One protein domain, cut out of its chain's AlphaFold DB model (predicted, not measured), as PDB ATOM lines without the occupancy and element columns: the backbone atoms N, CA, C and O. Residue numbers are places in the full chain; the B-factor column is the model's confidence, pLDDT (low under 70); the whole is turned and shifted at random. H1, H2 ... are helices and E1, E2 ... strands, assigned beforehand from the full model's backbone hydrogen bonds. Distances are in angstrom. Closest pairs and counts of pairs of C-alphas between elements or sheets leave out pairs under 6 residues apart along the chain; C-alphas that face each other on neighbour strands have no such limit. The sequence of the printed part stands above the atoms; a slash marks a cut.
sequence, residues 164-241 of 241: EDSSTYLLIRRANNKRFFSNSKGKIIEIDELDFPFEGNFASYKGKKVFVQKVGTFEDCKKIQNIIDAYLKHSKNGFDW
ATOM      1  N   GLU A 164     161.700 158.371 200.210       32.62
ATOM      2  CA  GLU A 164     161.161 159.212 199.142       32.62
ATOM      3  C   GLU A 164     159.871 158.517 198.675       32.62
ATOM      4  O   GLU A 164     159.917 157.434 198.083       32.62
ATOM      5  N   ASP A 165     158.723 159.110 198.988       36.56
ATOM      6  CA  ASP A 165     157.370 158.617 198.699       36.56
ATOM      7  C   ASP A 165     157.023 158.644 197.194       36.56
ATOM      8  O   ASP A 165     156.049 159.250 196.758       36.56
ATOM      9  N   SER A 166     157.804 157.983 196.336       39.38
ATOM     10  CA  SER A 166     157.496 157.989 194.895       39.38
ATOM     11  C   SER A 166     157.533 156.642 194.184       39.38
ATOM     12  O   SER A 166     157.288 156.595 192.980       39.38
ATOM     13  N   SER A 167     157.796 155.520 194.863       51.94
ATOM     14  CA  SER A 167     157.754 154.203 194.201       51.94
ATOM     15  C   SER A 167     157.314 153.067 195.122       51.94
ATOM     16  O   SER A 167     158.131 152.270 195.576       51.94
ATOM     17  N   THR A 168     156.005 152.941 195.352       65.25
ATOM     18  CA  THR A 168     155.402 151.741 195.973       65.25
ATOM     19  C   THR A 168     155.672 150.477 195.143       65.25
ATOM     20  O   THR A 168     155.670 149.367 195.669       65.25
ATOM     21  N   TYR A 169     155.959 150.648 193.848       72.19
ATOM     22  CA  TYR A 169     156.144 149.569 192.887       72.19
ATOM     23  C   TYR A 169     157.532 149.590 192.256       72.19
ATOM     24  O   TYR A 169     158.130 150.637 192.007       72.19
ATOM     25  N   LEU A 170     158.031 148.396 191.959       82.25
ATOM     26  CA  LEU A 170     159.331 148.167 191.353       82.25
ATOM     27  C   LEU A 170     159.185 147.292 190.120       82.25
ATOM     28  O   LEU A 170     158.424 146.326 190.117       82.25
ATOM     29  N   LEU A 171     159.983 147.579 189.091       82.00
ATOM     30  CA  LEU A 171     160.139 146.681 187.956       82.00
ATOM     31  C   LEU A 171     161.395 145.831 188.157       82.00
ATOM     32  O   LEU A 171     162.515 146.341 188.126       82.00
ATOM     33  N   ILE A 172     161.214 144.526 188.336       86.62
ATOM     34  CA  ILE A 172     162.299 143.563 188.509       86.62
ATOM     35  C   ILE A 172     162.520 142.711 187.259       86.62
ATOM     36  O   ILE A 172     161.603 142.434 186.488       86.62
ATOM     37  N   ARG A 173     163.761 142.272 187.052       80.75
ATOM     38  CA  ARG A 173     164.178 141.358 185.976       80.75
ATOM     39  C   ARG A 173     165.110 140.295 186.541       80.75
ATOM     40  O   ARG A 173     165.756 140.533 187.561       80.75
ATOM     41  N   ARG A 174     165.246 139.133 185.893       81.44
ATOM     42  CA  ARG A 174     166.189 138.115 186.388       81.44
ATOM     43  C   ARG A 174     167.612 138.646 186.375       81.44
ATOM     44  O   ARG A 174     168.051 139.277 185.409       81.44
ATOM     45  N   ALA A 175     168.362 138.282 187.404       79.81
ATOM     46  CA  ALA A 175     169.783 138.549 187.483       79.81
ATOM     47  C   ALA A 175     170.566 137.340 187.989       79.81
ATOM     48  O   ALA A 175     170.019 136.341 188.448       79.81
ATOM     49  N   ASN A 176     171.884 137.442 187.874       73.50
ATOM     50  CA  ASN A 176     172.832 136.611 188.597       73.50
ATOM     51  C   ASN A 176     173.814 137.512 189.364       73.50
ATOM     52  O   ASN A 176     173.657 138.731 189.405       73.50
ATOM     53  N   ASN A 177     174.859 136.924 189.946       60.44
ATOM     54  CA  ASN A 177     175.835 137.659 190.757       60.44
ATOM     55  C   ASN A 177     176.666 138.707 189.992       60.44
ATOM     56  O   ASN A 177     177.389 139.458 190.634       60.44
ATOM     57  N   LYS A 178     176.609 138.756 188.653       65.50
ATOM     58  CA  LYS A 178     177.445 139.648 187.828       65.50
ATOM     59  C   LYS A 178     176.656 140.575 186.898       65.50
ATOM     60  O   LYS A 178     177.193 141.599 186.493       65.50
ATOM     61  N   ARG A 179     175.433 140.211 186.491       66.19
ATOM     62  CA  ARG A 179     174.628 140.978 185.522       66.19
ATOM     63  C   ARG A 179     173.147 140.608 185.565       66.19
ATOM     64  O   ARG A 179     172.778 139.524 186.015       66.19
ATOM     65  N   PHE A 180     172.311 141.480 185.011       77.88
ATOM     66  CA  PHE A 180     170.927 141.144 184.686       77.88
ATOM     67  C   PHE A 180     170.838 140.439 183.327       77.88
ATOM     68  O   PHE A 180     171.696 140.620 182.459       77.88
ATOM     69  N   PHE A 181     169.802 139.624 183.134       74.25
ATOM     70  CA  PHE A 181     169.544 138.967 181.856       74.25
ATOM     71  C   PHE A 181     168.745 139.910 180.956       74.25
ATOM     72  O   PHE A 181     167.543 140.102 181.149       74.25
ATOM     73  N   SER A 182     169.406 140.502 179.957       74.94
ATOM     74  CA  SER A 182     168.795 141.462 179.024       74.94
ATOM     75  C   SER A 182     167.647 140.885 178.195       74.94
ATOM     76  O   SER A 182     166.854 141.653 177.648       74.94
ATOM     77  N   ASN A 183     167.529 139.560 178.152       71.75
ATOM     78  CA  ASN A 183     166.466 138.811 177.503       71.75
ATOM     79  C   ASN A 183     165.375 138.272 178.455       71.75
ATOM     80  O   ASN A 183     164.482 137.561 178.006       71.75
ATOM     81  N   SER A 184     165.413 138.618 179.744       78.00
ATOM     82  CA  SER A 184     164.329 138.300 180.688       78.00
ATOM     83  C   SER A 184     163.222 139.351 180.641       78.00
ATOM     84  O   SER A 184     163.523 140.549 180.583       78.00
ATOM     85  N   LYS A 185     161.955 138.936 180.682       82.12
ATOM     86  CA  LYS A 185     160.829 139.871 180.833       82.12
ATOM     87  C   LYS A 185     160.889 140.613 182.172       82.12
ATOM     88  O   LYS A 185     161.539 140.170 183.119       82.12
ATOM     89  N   GLY A 186     160.245 141.778 182.220       82.88
ATOM     90  CA  GLY A 186     160.070 142.536 183.457       82.88
ATOM     91  C   GLY A 186     158.876 142.027 184.254       82.88
ATOM     92  O   GLY A 186     157.862 141.645 183.673       82.88
ATOM     93  N   LYS A 187     158.976 142.056 185.580       89.94
ATOM     94  CA  LYS A 187     157.877 141.780 186.504       89.94
ATOM     95  C   LYS A 187     157.719 142.959 187.454       89.94
ATOM     96  O   LYS A 187     158.704 143.418 188.020       89.94
ATOM     97  N   ILE A 188     156.495 143.449 187.602       88.31
ATOM     98  CA  ILE A 188     156.175 144.501 188.566       88.31
ATOM     99  C   ILE A 188     155.861 143.829 189.898       88.31
ATOM    100  O   ILE A 188     155.159 142.817 189.916       88.31
ATOM    101  N   ILE A 189     156.408 144.368 190.977       80.62
ATOM    102  CA  ILE A 189     156.148 143.932 192.349       80.62
ATOM    103  C   ILE A 189     155.984 145.155 193.240       80.62
ATOM    104  O   ILE A 189     156.465 146.238 192.894       80.62
ATOM    105  N   GLU A 190     155.352 144.975 194.389       76.94
ATOM    106  CA  GLU A 190     155.438 145.964 195.459       76.94
ATOM    107  C   GLU A 190     156.823 145.909 196.113       76.94
ATOM    108  O   GLU A 190     157.472 144.860 196.163       76.94
ATOM    109  N   ILE A 191     157.306 147.057 196.593       71.88
ATOM    110  CA  ILE A 191     158.631 147.153 197.224       71.88
ATOM    111  C   ILE A 191     158.772 146.231 198.442       71.88
ATOM    112  O   ILE A 191     159.849 145.673 198.657       71.88
ATOM    113  N   ASP A 192     157.682 146.024 199.179       69.00
ATOM    114  CA  ASP A 192     157.646 145.195 200.383       69.00
ATOM    115  C   ASP A 192     157.701 143.684 200.065       69.00
ATOM    116  O   ASP A 192     157.942 142.876 200.957       69.00
ATOM    117  N   GLU A 193     157.561 143.278 198.793       68.38
ATOM    118  CA  GLU A 193     157.763 141.883 198.378       68.38
ATOM    119  C   GLU A 193     159.242 141.513 198.129       68.38
ATOM    120  O   GLU A 193     159.536 140.359 197.793       68.38
ATOM    121  N   LEU A 194     160.185 142.460 198.208       67.88
ATOM    122  CA  LEU A 194     161.607 142.161 198.023       67.88
ATOM    123  C   LEU A 194     162.248 141.581 199.283       67.88
ATOM    124  O   LEU A 194     162.168 142.146 200.372       67.88
ATOM    125  N   ASP A 195     163.019 140.512 199.089       57.84
ATOM    126  CA  ASP A 195     163.926 139.998 200.104       57.84
ATOM    127  C   ASP A 195     165.167 140.910 200.128       57.84
ATOM    128  O   ASP A 195     166.032 140.877 199.243       57.84
ATOM    129  N   PHE A 196     165.251 141.770 201.135       51.50
ATOM    130  CA  PHE A 196     166.412 142.628 201.376       51.50
ATOM    131  C   PHE A 196     167.656 141.786 201.747       51.50
ATOM    132  O   PHE A 196     167.498 140.765 202.424       51.50
ATOM    133  N   PRO A 197     168.898 142.173 201.349       45.88
ATOM    134  CA  PRO A 197     169.358 143.519 200.960       45.88
ATOM    135  C   PRO A 197     169.563 143.812 199.459       45.88
ATOM    136  O   PRO A 197     169.642 142.925 198.612       45.88
ATOM    137  N   PHE A 198     169.725 145.111 199.165       55.34
ATOM    138  CA  PHE A 198     170.056 145.670 197.853       55.34
ATOM    139  C   PHE A 198     171.577 145.830 197.696       55.34
ATOM    140  O   PHE A 198     172.244 146.398 198.558       55.34
ATOM    141  N   GLU A 199     172.119 145.421 196.551       54.66
ATOM    142  CA  GLU A 199     173.458 145.772 196.073       54.66
ATOM    143  C   GLU A 199     173.314 146.648 194.818       54.66
ATOM    144  O   GLU A 199     173.271 146.156 193.687       54.66
ATOM    145  N   GLY A 200     173.175 147.964 195.004       68.19
ATOM    146  CA  GLY A 200     172.891 148.893 193.904       68.19
ATOM    147  C   GLY A 200     171.530 148.604 193.264       68.19
ATOM    148  O   GLY A 200     170.502 148.707 193.926       68.19
ATOM    149  N   ASN A 201     171.522 148.210 191.987       74.31
ATOM    150  CA  ASN A 201     170.308 147.810 191.262       74.31
ATOM    151  C   ASN A 201     170.029 146.299 191.346       74.31
ATOM    152  O   ASN A 201     169.322 145.770 190.498       74.31
ATOM    153  N   PHE A 202     170.604 145.564 192.300       74.44
ATOM    154  CA  PHE A 202     170.343 144.132 192.477       74.44
ATOM    155  C   PHE A 202     169.732 143.852 193.851       74.44
ATOM    156  O   PHE A 202     170.153 144.455 194.828       74.44
ATOM    157  N   ALA A 203     168.775 142.929 193.929       75.19
ATOM    158  CA  ALA A 203     168.112 142.499 195.166       75.19
ATOM    159  C   ALA A 203     167.791 140.994 195.117       75.19
ATOM    160  O   ALA A 203     168.145 140.321 194.142       75.19
ATOM    161  N   SER A 204     167.121 140.459 196.140       76.25
ATOM    162  CA  SER A 204     166.536 139.115 196.112       76.25
ATOM    163  C   SER A 204     165.004 139.187 196.087       76.25
ATOM    164  O   SER A 204     164.404 140.063 196.691       76.25
ATOM    165  N   TYR A 205     164.364 138.278 195.351       79.25
ATOM    166  CA  TYR A 205     162.912 138.089 195.329       79.25
ATOM    167  C   TYR A 205     162.605 136.592 195.353       79.25
ATOM    168  O   TYR A 205     162.979 135.866 194.423       79.25
ATOM    169  N   LYS A 206     161.940 136.122 196.413       79.62
ATOM    170  CA  LYS A 206     161.647 134.701 196.664       79.62
ATOM    171  C   LYS A 206     162.905 133.829 196.556       79.62
ATOM    172  O   LYS A 206     162.913 132.802 195.873       79.62
ATOM    173  N   GLY A 207     163.996 134.293 197.167       71.31
ATOM    174  CA  GLY A 207     165.296 133.614 197.185       71.31
ATOM    175  C   GLY A 207     166.070 133.617 195.858       71.31
ATOM    176  O   GLY A 207     167.064 132.899 195.728       71.31
ATOM    177  N   LYS A 208     165.644 134.390 194.849       79.00
ATOM    178  CA  LYS A 208     166.346 134.530 193.560       79.00
ATOM    179  C   LYS A 208     166.904 135.940 193.393       79.00
ATOM    180  O   LYS A 208     166.199 136.913 193.629       79.00
ATOM    181  N   LYS A 209     168.140 136.058 192.891       80.12
ATOM    182  CA  LYS A 209     168.750 137.362 192.582       80.12
ATOM    183  C   LYS A 209     168.034 138.025 191.400       80.12
ATOM    184  O   LYS A 209     167.866 137.426 190.334       80.12
ATOM    185  N   VAL A 210     167.635 139.276 191.585       81.69
ATOM    186  CA  VAL A 210     166.911 140.090 190.608       81.69
ATOM    187  C   VAL A 210     167.605 141.429 190.404       81.69
ATOM    188  O   VAL A 210     168.314 141.917 191.278       81.69
ATOM    189  N   PHE A 211     167.423 142.007 189.225       82.75
ATOM    190  CA  PHE A 211     167.785 143.381 188.920       82.75
ATOM    191  C   PHE A 211     166.557 144.259 189.101       82.75
ATOM    192  O   PHE A 211     165.508 143.947 188.546       82.75
ATOM    193  N   VAL A 212     166.694 145.334 189.862       80.31
ATOM    194  CA  VAL A 212     165.622 146.238 190.252       80.31
ATOM    195  C   VAL A 212     165.767 147.553 189.500       80.31
ATOM    196  O   VAL A 212     166.818 148.191 189.527       80.31
ATOM    197  N   GLN A 213     164.688 147.972 188.849       74.88
ATOM    198  CA  GLN A 213     164.542 149.292 188.253       74.88
ATOM    199  C   GLN A 213     163.529 150.074 189.088       74.88
ATOM    200  O   GLN A 213     162.356 149.705 189.159       74.88
ATOM    201  N   LYS A 214     163.996 151.149 189.731       72.75
ATOM    202  CA  LYS A 214     163.142 152.124 190.417       72.75
ATOM    203  C   LYS A 214     162.622 153.100 189.367       72.75
ATOM    204  O   LYS A 214     163.411 153.857 188.806       72.75
ATOM    205  N   VAL A 215     161.340 152.989 189.029       64.31
ATOM    206  CA  VAL A 215     160.742 153.712 187.893       64.31
ATOM    207  C   VAL A 215     159.762 154.797 188.343       64.31
ATOM    208  O   VAL A 215     159.527 155.731 187.585       64.31
ATOM    209  N   GLY A 216     159.226 154.713 189.562       66.25
ATOM    210  CA  GLY A 216     158.170 155.606 190.033       66.25
ATOM    211  C   GLY A 216     156.897 154.830 190.369       66.25
ATOM    212  O   GLY A 216     156.930 153.817 191.067       66.25
ATOM    213  N   THR A 217     155.773 155.293 189.827       76.38
ATOM    214  CA  THR A 217     154.439 154.712 190.048       76.38
ATOM    215  C   THR A 217     154.259 153.336 189.385       76.38
ATOM    216  O   THR A 217     155.081 152.891 188.571       76.38
ATOM    217  N   PHE A 218     153.151 152.652 189.693       78.19
ATOM    218  CA  PHE A 218     152.758 151.409 189.020       78.19
ATOM    219  C   PHE A 218     152.617 151.603 187.501       78.19
ATOM    220  O   PHE A 218     153.102 150.795 186.706       78.19
ATOM    221  N   GLU A 219     151.996 152.704 187.090       78.31
ATOM    222  CA  GLU A 219     151.767 153.085 185.701       78.31
ATOM    223  C   GLU A 219     153.086 153.273 184.951       78.31
ATOM    224  O   GLU A 219     153.212 152.841 183.801       78.31
ATOM    225  N   ASP A 220     154.090 153.864 185.598       76.31
ATOM    226  CA  ASP A 220     155.412 154.049 185.003       76.31
ATOM    227  C   ASP A 220     156.169 152.719 184.893       76.31
ATOM    228  O   ASP A 220     156.744 152.417 183.841       76.31
ATOM    229  N   CYS A 221     156.062 151.852 185.906       80.62
ATOM    230  CA  CYS A 221     156.561 150.477 185.831       80.62
ATOM    231  C   CYS A 221     155.922 149.704 184.664       80.62
ATOM    232  O   CYS A 221     156.622 149.024 183.908       80.62
ATOM    233  N   LYS A 222     154.607 149.854 184.460       83.62
ATOM    234  CA  LYS A 222     153.843 149.206 183.381       83.62
ATOM    235  C   LYS A 222     154.234 149.713 181.996       83.62
ATOM    236  O   LYS A 222     154.383 148.914 181.070       83.62
ATOM    237  N   LYS A 223     154.465 151.022 181.843       76.12
ATOM    238  CA  LYS A 223     154.990 151.598 180.592       76.12
ATOM    239  C   LYS A 223     156.344 150.980 180.231       76.12
ATOM    240  O   LYS A 223     156.522 150.552 179.092       76.12
ATOM    241  N   ILE A 224     157.270 150.871 181.189       74.88
ATOM    242  CA  ILE A 224     158.588 150.267 180.931       74.88
ATOM    243  C   ILE A 224     158.482 148.762 180.658       74.88
ATOM    244  O   ILE A 224     159.134 148.271 179.732       74.88
ATOM    245  N   GLN A 225     157.641 148.028 181.390       80.94
ATOM    246  CA  GLN A 225     157.403 146.602 181.146       80.94
ATOM    247  C   GLN A 225     156.940 146.345 179.702       80.94
ATOM    248  O   GLN A 225     157.521 145.506 179.014       80.94
ATOM    249  N   ASN A 226     155.978 147.129 179.206       80.94
ATOM    250  CA  ASN A 226     155.474 147.012 177.835       80.94
ATOM    251  C   ASN A 226     156.562 147.265 176.777       80.94
ATOM    252  O   ASN A 226     156.610 146.573 175.758       80.94
ATOM    253  N   ILE A 227     157.455 148.233 177.014       75.00
ATOM    254  CA  ILE A 227     158.588 148.520 176.119       75.00
ATOM    255  C   ILE A 227     159.547 147.321 176.065       75.00
ATOM    256  O   ILE A 227     159.980 146.919 174.981       75.00
ATOM    257  N   ILE A 228     159.860 146.724 177.221       75.56
ATOM    258  CA  ILE A 228     160.719 145.535 177.309       75.56
ATOM    259  C   ILE A 228     160.072 144.358 176.577       75.56
ATOM    260  O   ILE A 228     160.727 143.721 175.752       75.56
ATOM    261  N   ASP A 229     158.794 144.088 176.822       75.69
ATOM    262  CA  ASP A 229     158.087 142.964 176.209       75.69
ATOM    263  C   ASP A 229     157.999 143.097 174.684       75.69
ATOM    264  O   ASP A 229     158.235 142.121 173.965       75.69
ATOM    265  N   ALA A 230     157.745 144.303 174.169       71.19
ATOM    266  CA  ALA A 230     157.757 144.573 172.733       71.19
ATOM    267  C   ALA A 230     159.143 144.308 172.112       71.19
ATOM    268  O   ALA A 230     159.248 143.653 171.069       71.19
ATOM    269  N   TYR A 231     160.214 144.749 172.778       72.94
ATOM    270  CA  TYR A 231     161.593 144.505 172.348       72.94
ATOM    271  C   TYR A 231     161.953 143.007 172.348       72.94
ATOM    272  O   TYR A 231     162.559 142.489 171.403       72.94
ATOM    273  N   LEU A 232     161.552 142.279 173.389       70.88
ATOM    274  CA  LEU A 232     161.816 140.846 173.526       70.88
ATOM    275  C   LEU A 232     161.018 139.997 172.533       70.88
ATOM    276  O   LEU A 232     161.552 139.038 171.974       70.88
ATOM    277  N   LYS A 233     159.770 140.386 172.249       73.75
ATOM    278  CA  LYS A 233     158.950 139.771 171.198       73.75
ATOM    279  C   LYS A 233     159.590 139.947 169.822       73.75
ATOM    280  O   LYS A 233     159.630 138.999 169.041       73.75
ATOM    281  N   HIS A 234     160.127 141.132 169.535       70.81
ATOM    282  CA  HIS A 234     160.787 141.413 168.262       70.81
ATOM    283  C   HIS A 234     162.108 140.638 168.093       70.81
ATOM    284  O   HIS A 234     162.404 140.145 167.009       70.81
ATOM    285  N   SER A 235     162.877 140.474 169.173       64.25
ATOM    286  CA  SER A 235     164.165 139.760 169.164       64.25
ATOM    287  C   SER A 235     164.060 138.227 169.223       64.25
ATOM    288  O   SER A 235     165.095 137.567 169.174       64.25
ATOM    289  N   LYS A 236     162.845 137.655 169.329       65.69
ATOM    290  CA  LYS A 236     162.550 136.204 169.427       65.69
ATOM    291  C   LYS A 236     163.348 135.426 170.492       65.69
ATOM    292  O   LYS A 236     163.369 134.203 170.463       65.69
ATOM    293  N   ASN A 237     163.962 136.120 171.448       63.22
ATOM    294  CA  ASN A 237     164.869 135.540 172.445       63.22
ATOM    295  C   ASN A 237     164.428 135.824 173.889       63.22
ATOM    296  O   ASN A 237     165.190 135.577 174.825       63.22
ATOM    297  N   GLY A 238     163.221 136.369 174.065       65.69
ATOM    298  CA  GLY A 238     162.643 136.664 175.369       65.69
ATOM    299  C   GLY A 238     162.220 135.406 176.114       65.69
ATOM    300  O   GLY A 238     161.460 134.606 175.574       65.69
ATOM    301  N   PHE A 239     162.647 135.270 177.365       72.88
ATOM    302  CA  PHE A 239     162.138 134.242 178.270       72.88
ATOM    303  C   PHE A 239     161.462 134.893 179.487       72.88
ATOM    304  O   PHE A 239     161.717 136.060 179.807       72.88
ATOM    305  N   ASP A 240     160.540 134.155 180.107       67.38
ATOM    306  CA  ASP A 240     159.742 134.653 181.231       67.38
ATOM    307  C   ASP A 240     160.598 134.909 182.484       67.38
ATOM    308  O   ASP A 240     161.761 134.506 182.551       67.38
ATOM    309  N   TRP A 241     160.055 135.631 183.457       60.38
ATOM    310  CA  TRP A 241     160.784 135.979 184.680       60.38
ATOM    311  C   TRP A 241     161.362 134.765 185.449       60.38
ATOM    312  O   TRP A 241     160.977 133.593 185.241       60.38
TER     313      TRP A 241
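AT A GLANCE: This is residues 164 to 241 of the 241 residues of an uncharacterized protein of Treponema saccharophilum DSM 2985 (UniProt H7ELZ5). A strongly twisted, curling antiparallel sheet of five strands has one long helix, H1, packed on its E2, E1 and E5 part through residues 218 to 225, while E4 and E3 make the other end of the sheet. After H1, residues 235 to 241 fold back as a tail with no named element. The printed part has 78 residues with five named strands followed by one named helix, E1 E2 E3 E4 E5 H1 along the chain, and the sheet's order is E2 E1 E5 E4 E3. The class is mixed, helices and strands; the whole is compact, with a radius of gyration of the C-alphas of 12.1 A and spans of 35 by 28 by 18 A.

IN THESE COORDINATES: In the sheet, E2 is residues 187 to 190, 10.2 A long, and E1 is residues 169 to 174, 16.6 A, beginning at C-alpha 169 at (156.144, 149.569, 192.887). E5, residues 208 to 216, is the longest strand at 22.9 A. E4 is residues 202 to 205, 10.0 A, and E3 is residues 195 to 199, 11.9 A. H1, residues 218 to 234, measures 24.4 A and ends at C-alpha 234 at (160.787, 141.413, 168.262).

HOW THE PARTS SIT: E2 and E3 are the edge strands, and from edge to edge the strands' lines turn by 111 degrees. E1 and E5 are antiparallel at 142 degrees, with N 173 and O 211 within hydrogen-bond range at 2.8 A. E1 and E2 form a hairpin at 139 degrees, with N 170 and O 189 at 2.8 A. E3, E4 and E5 form a meander, each strand the antiparallel neighbour of the one before. Its hairpins are E4 and E5, at 112 degrees with N 203 and O 210 at 2.9 A, and E3 and E4, at 168 degrees with N 195 and O 204 at 2.8 A. E2 and E4 are apart. The sheet and H1 make two layers, a helix on one face of a sheet. H1 is on the sheet at a height of 9.9 A, over E1, and only just not over E5, on which 2 of its C-alphas fall. It runs along the strands, at 3 degrees to E1 on the local plane. The closest C-alphas of E1 and H1 are those of Tyr 169 and Phe 218, 5.5 A apart. In H1 every O i to N i+4 pair is within hydrogen-bond range.

THE WHOLE: The two C-alphas farthest apart are those of Glu 164 and Lys 236, at 37.6 A. The printed part has no cut and ends at the chain's last residue, 241. The link E1 to E2, of 12 residues, is long; the other links are tight. Mean pLDDT of the printed part is 71.6; 25 residues are under 70, among them 164 to 168 and 192 to 200.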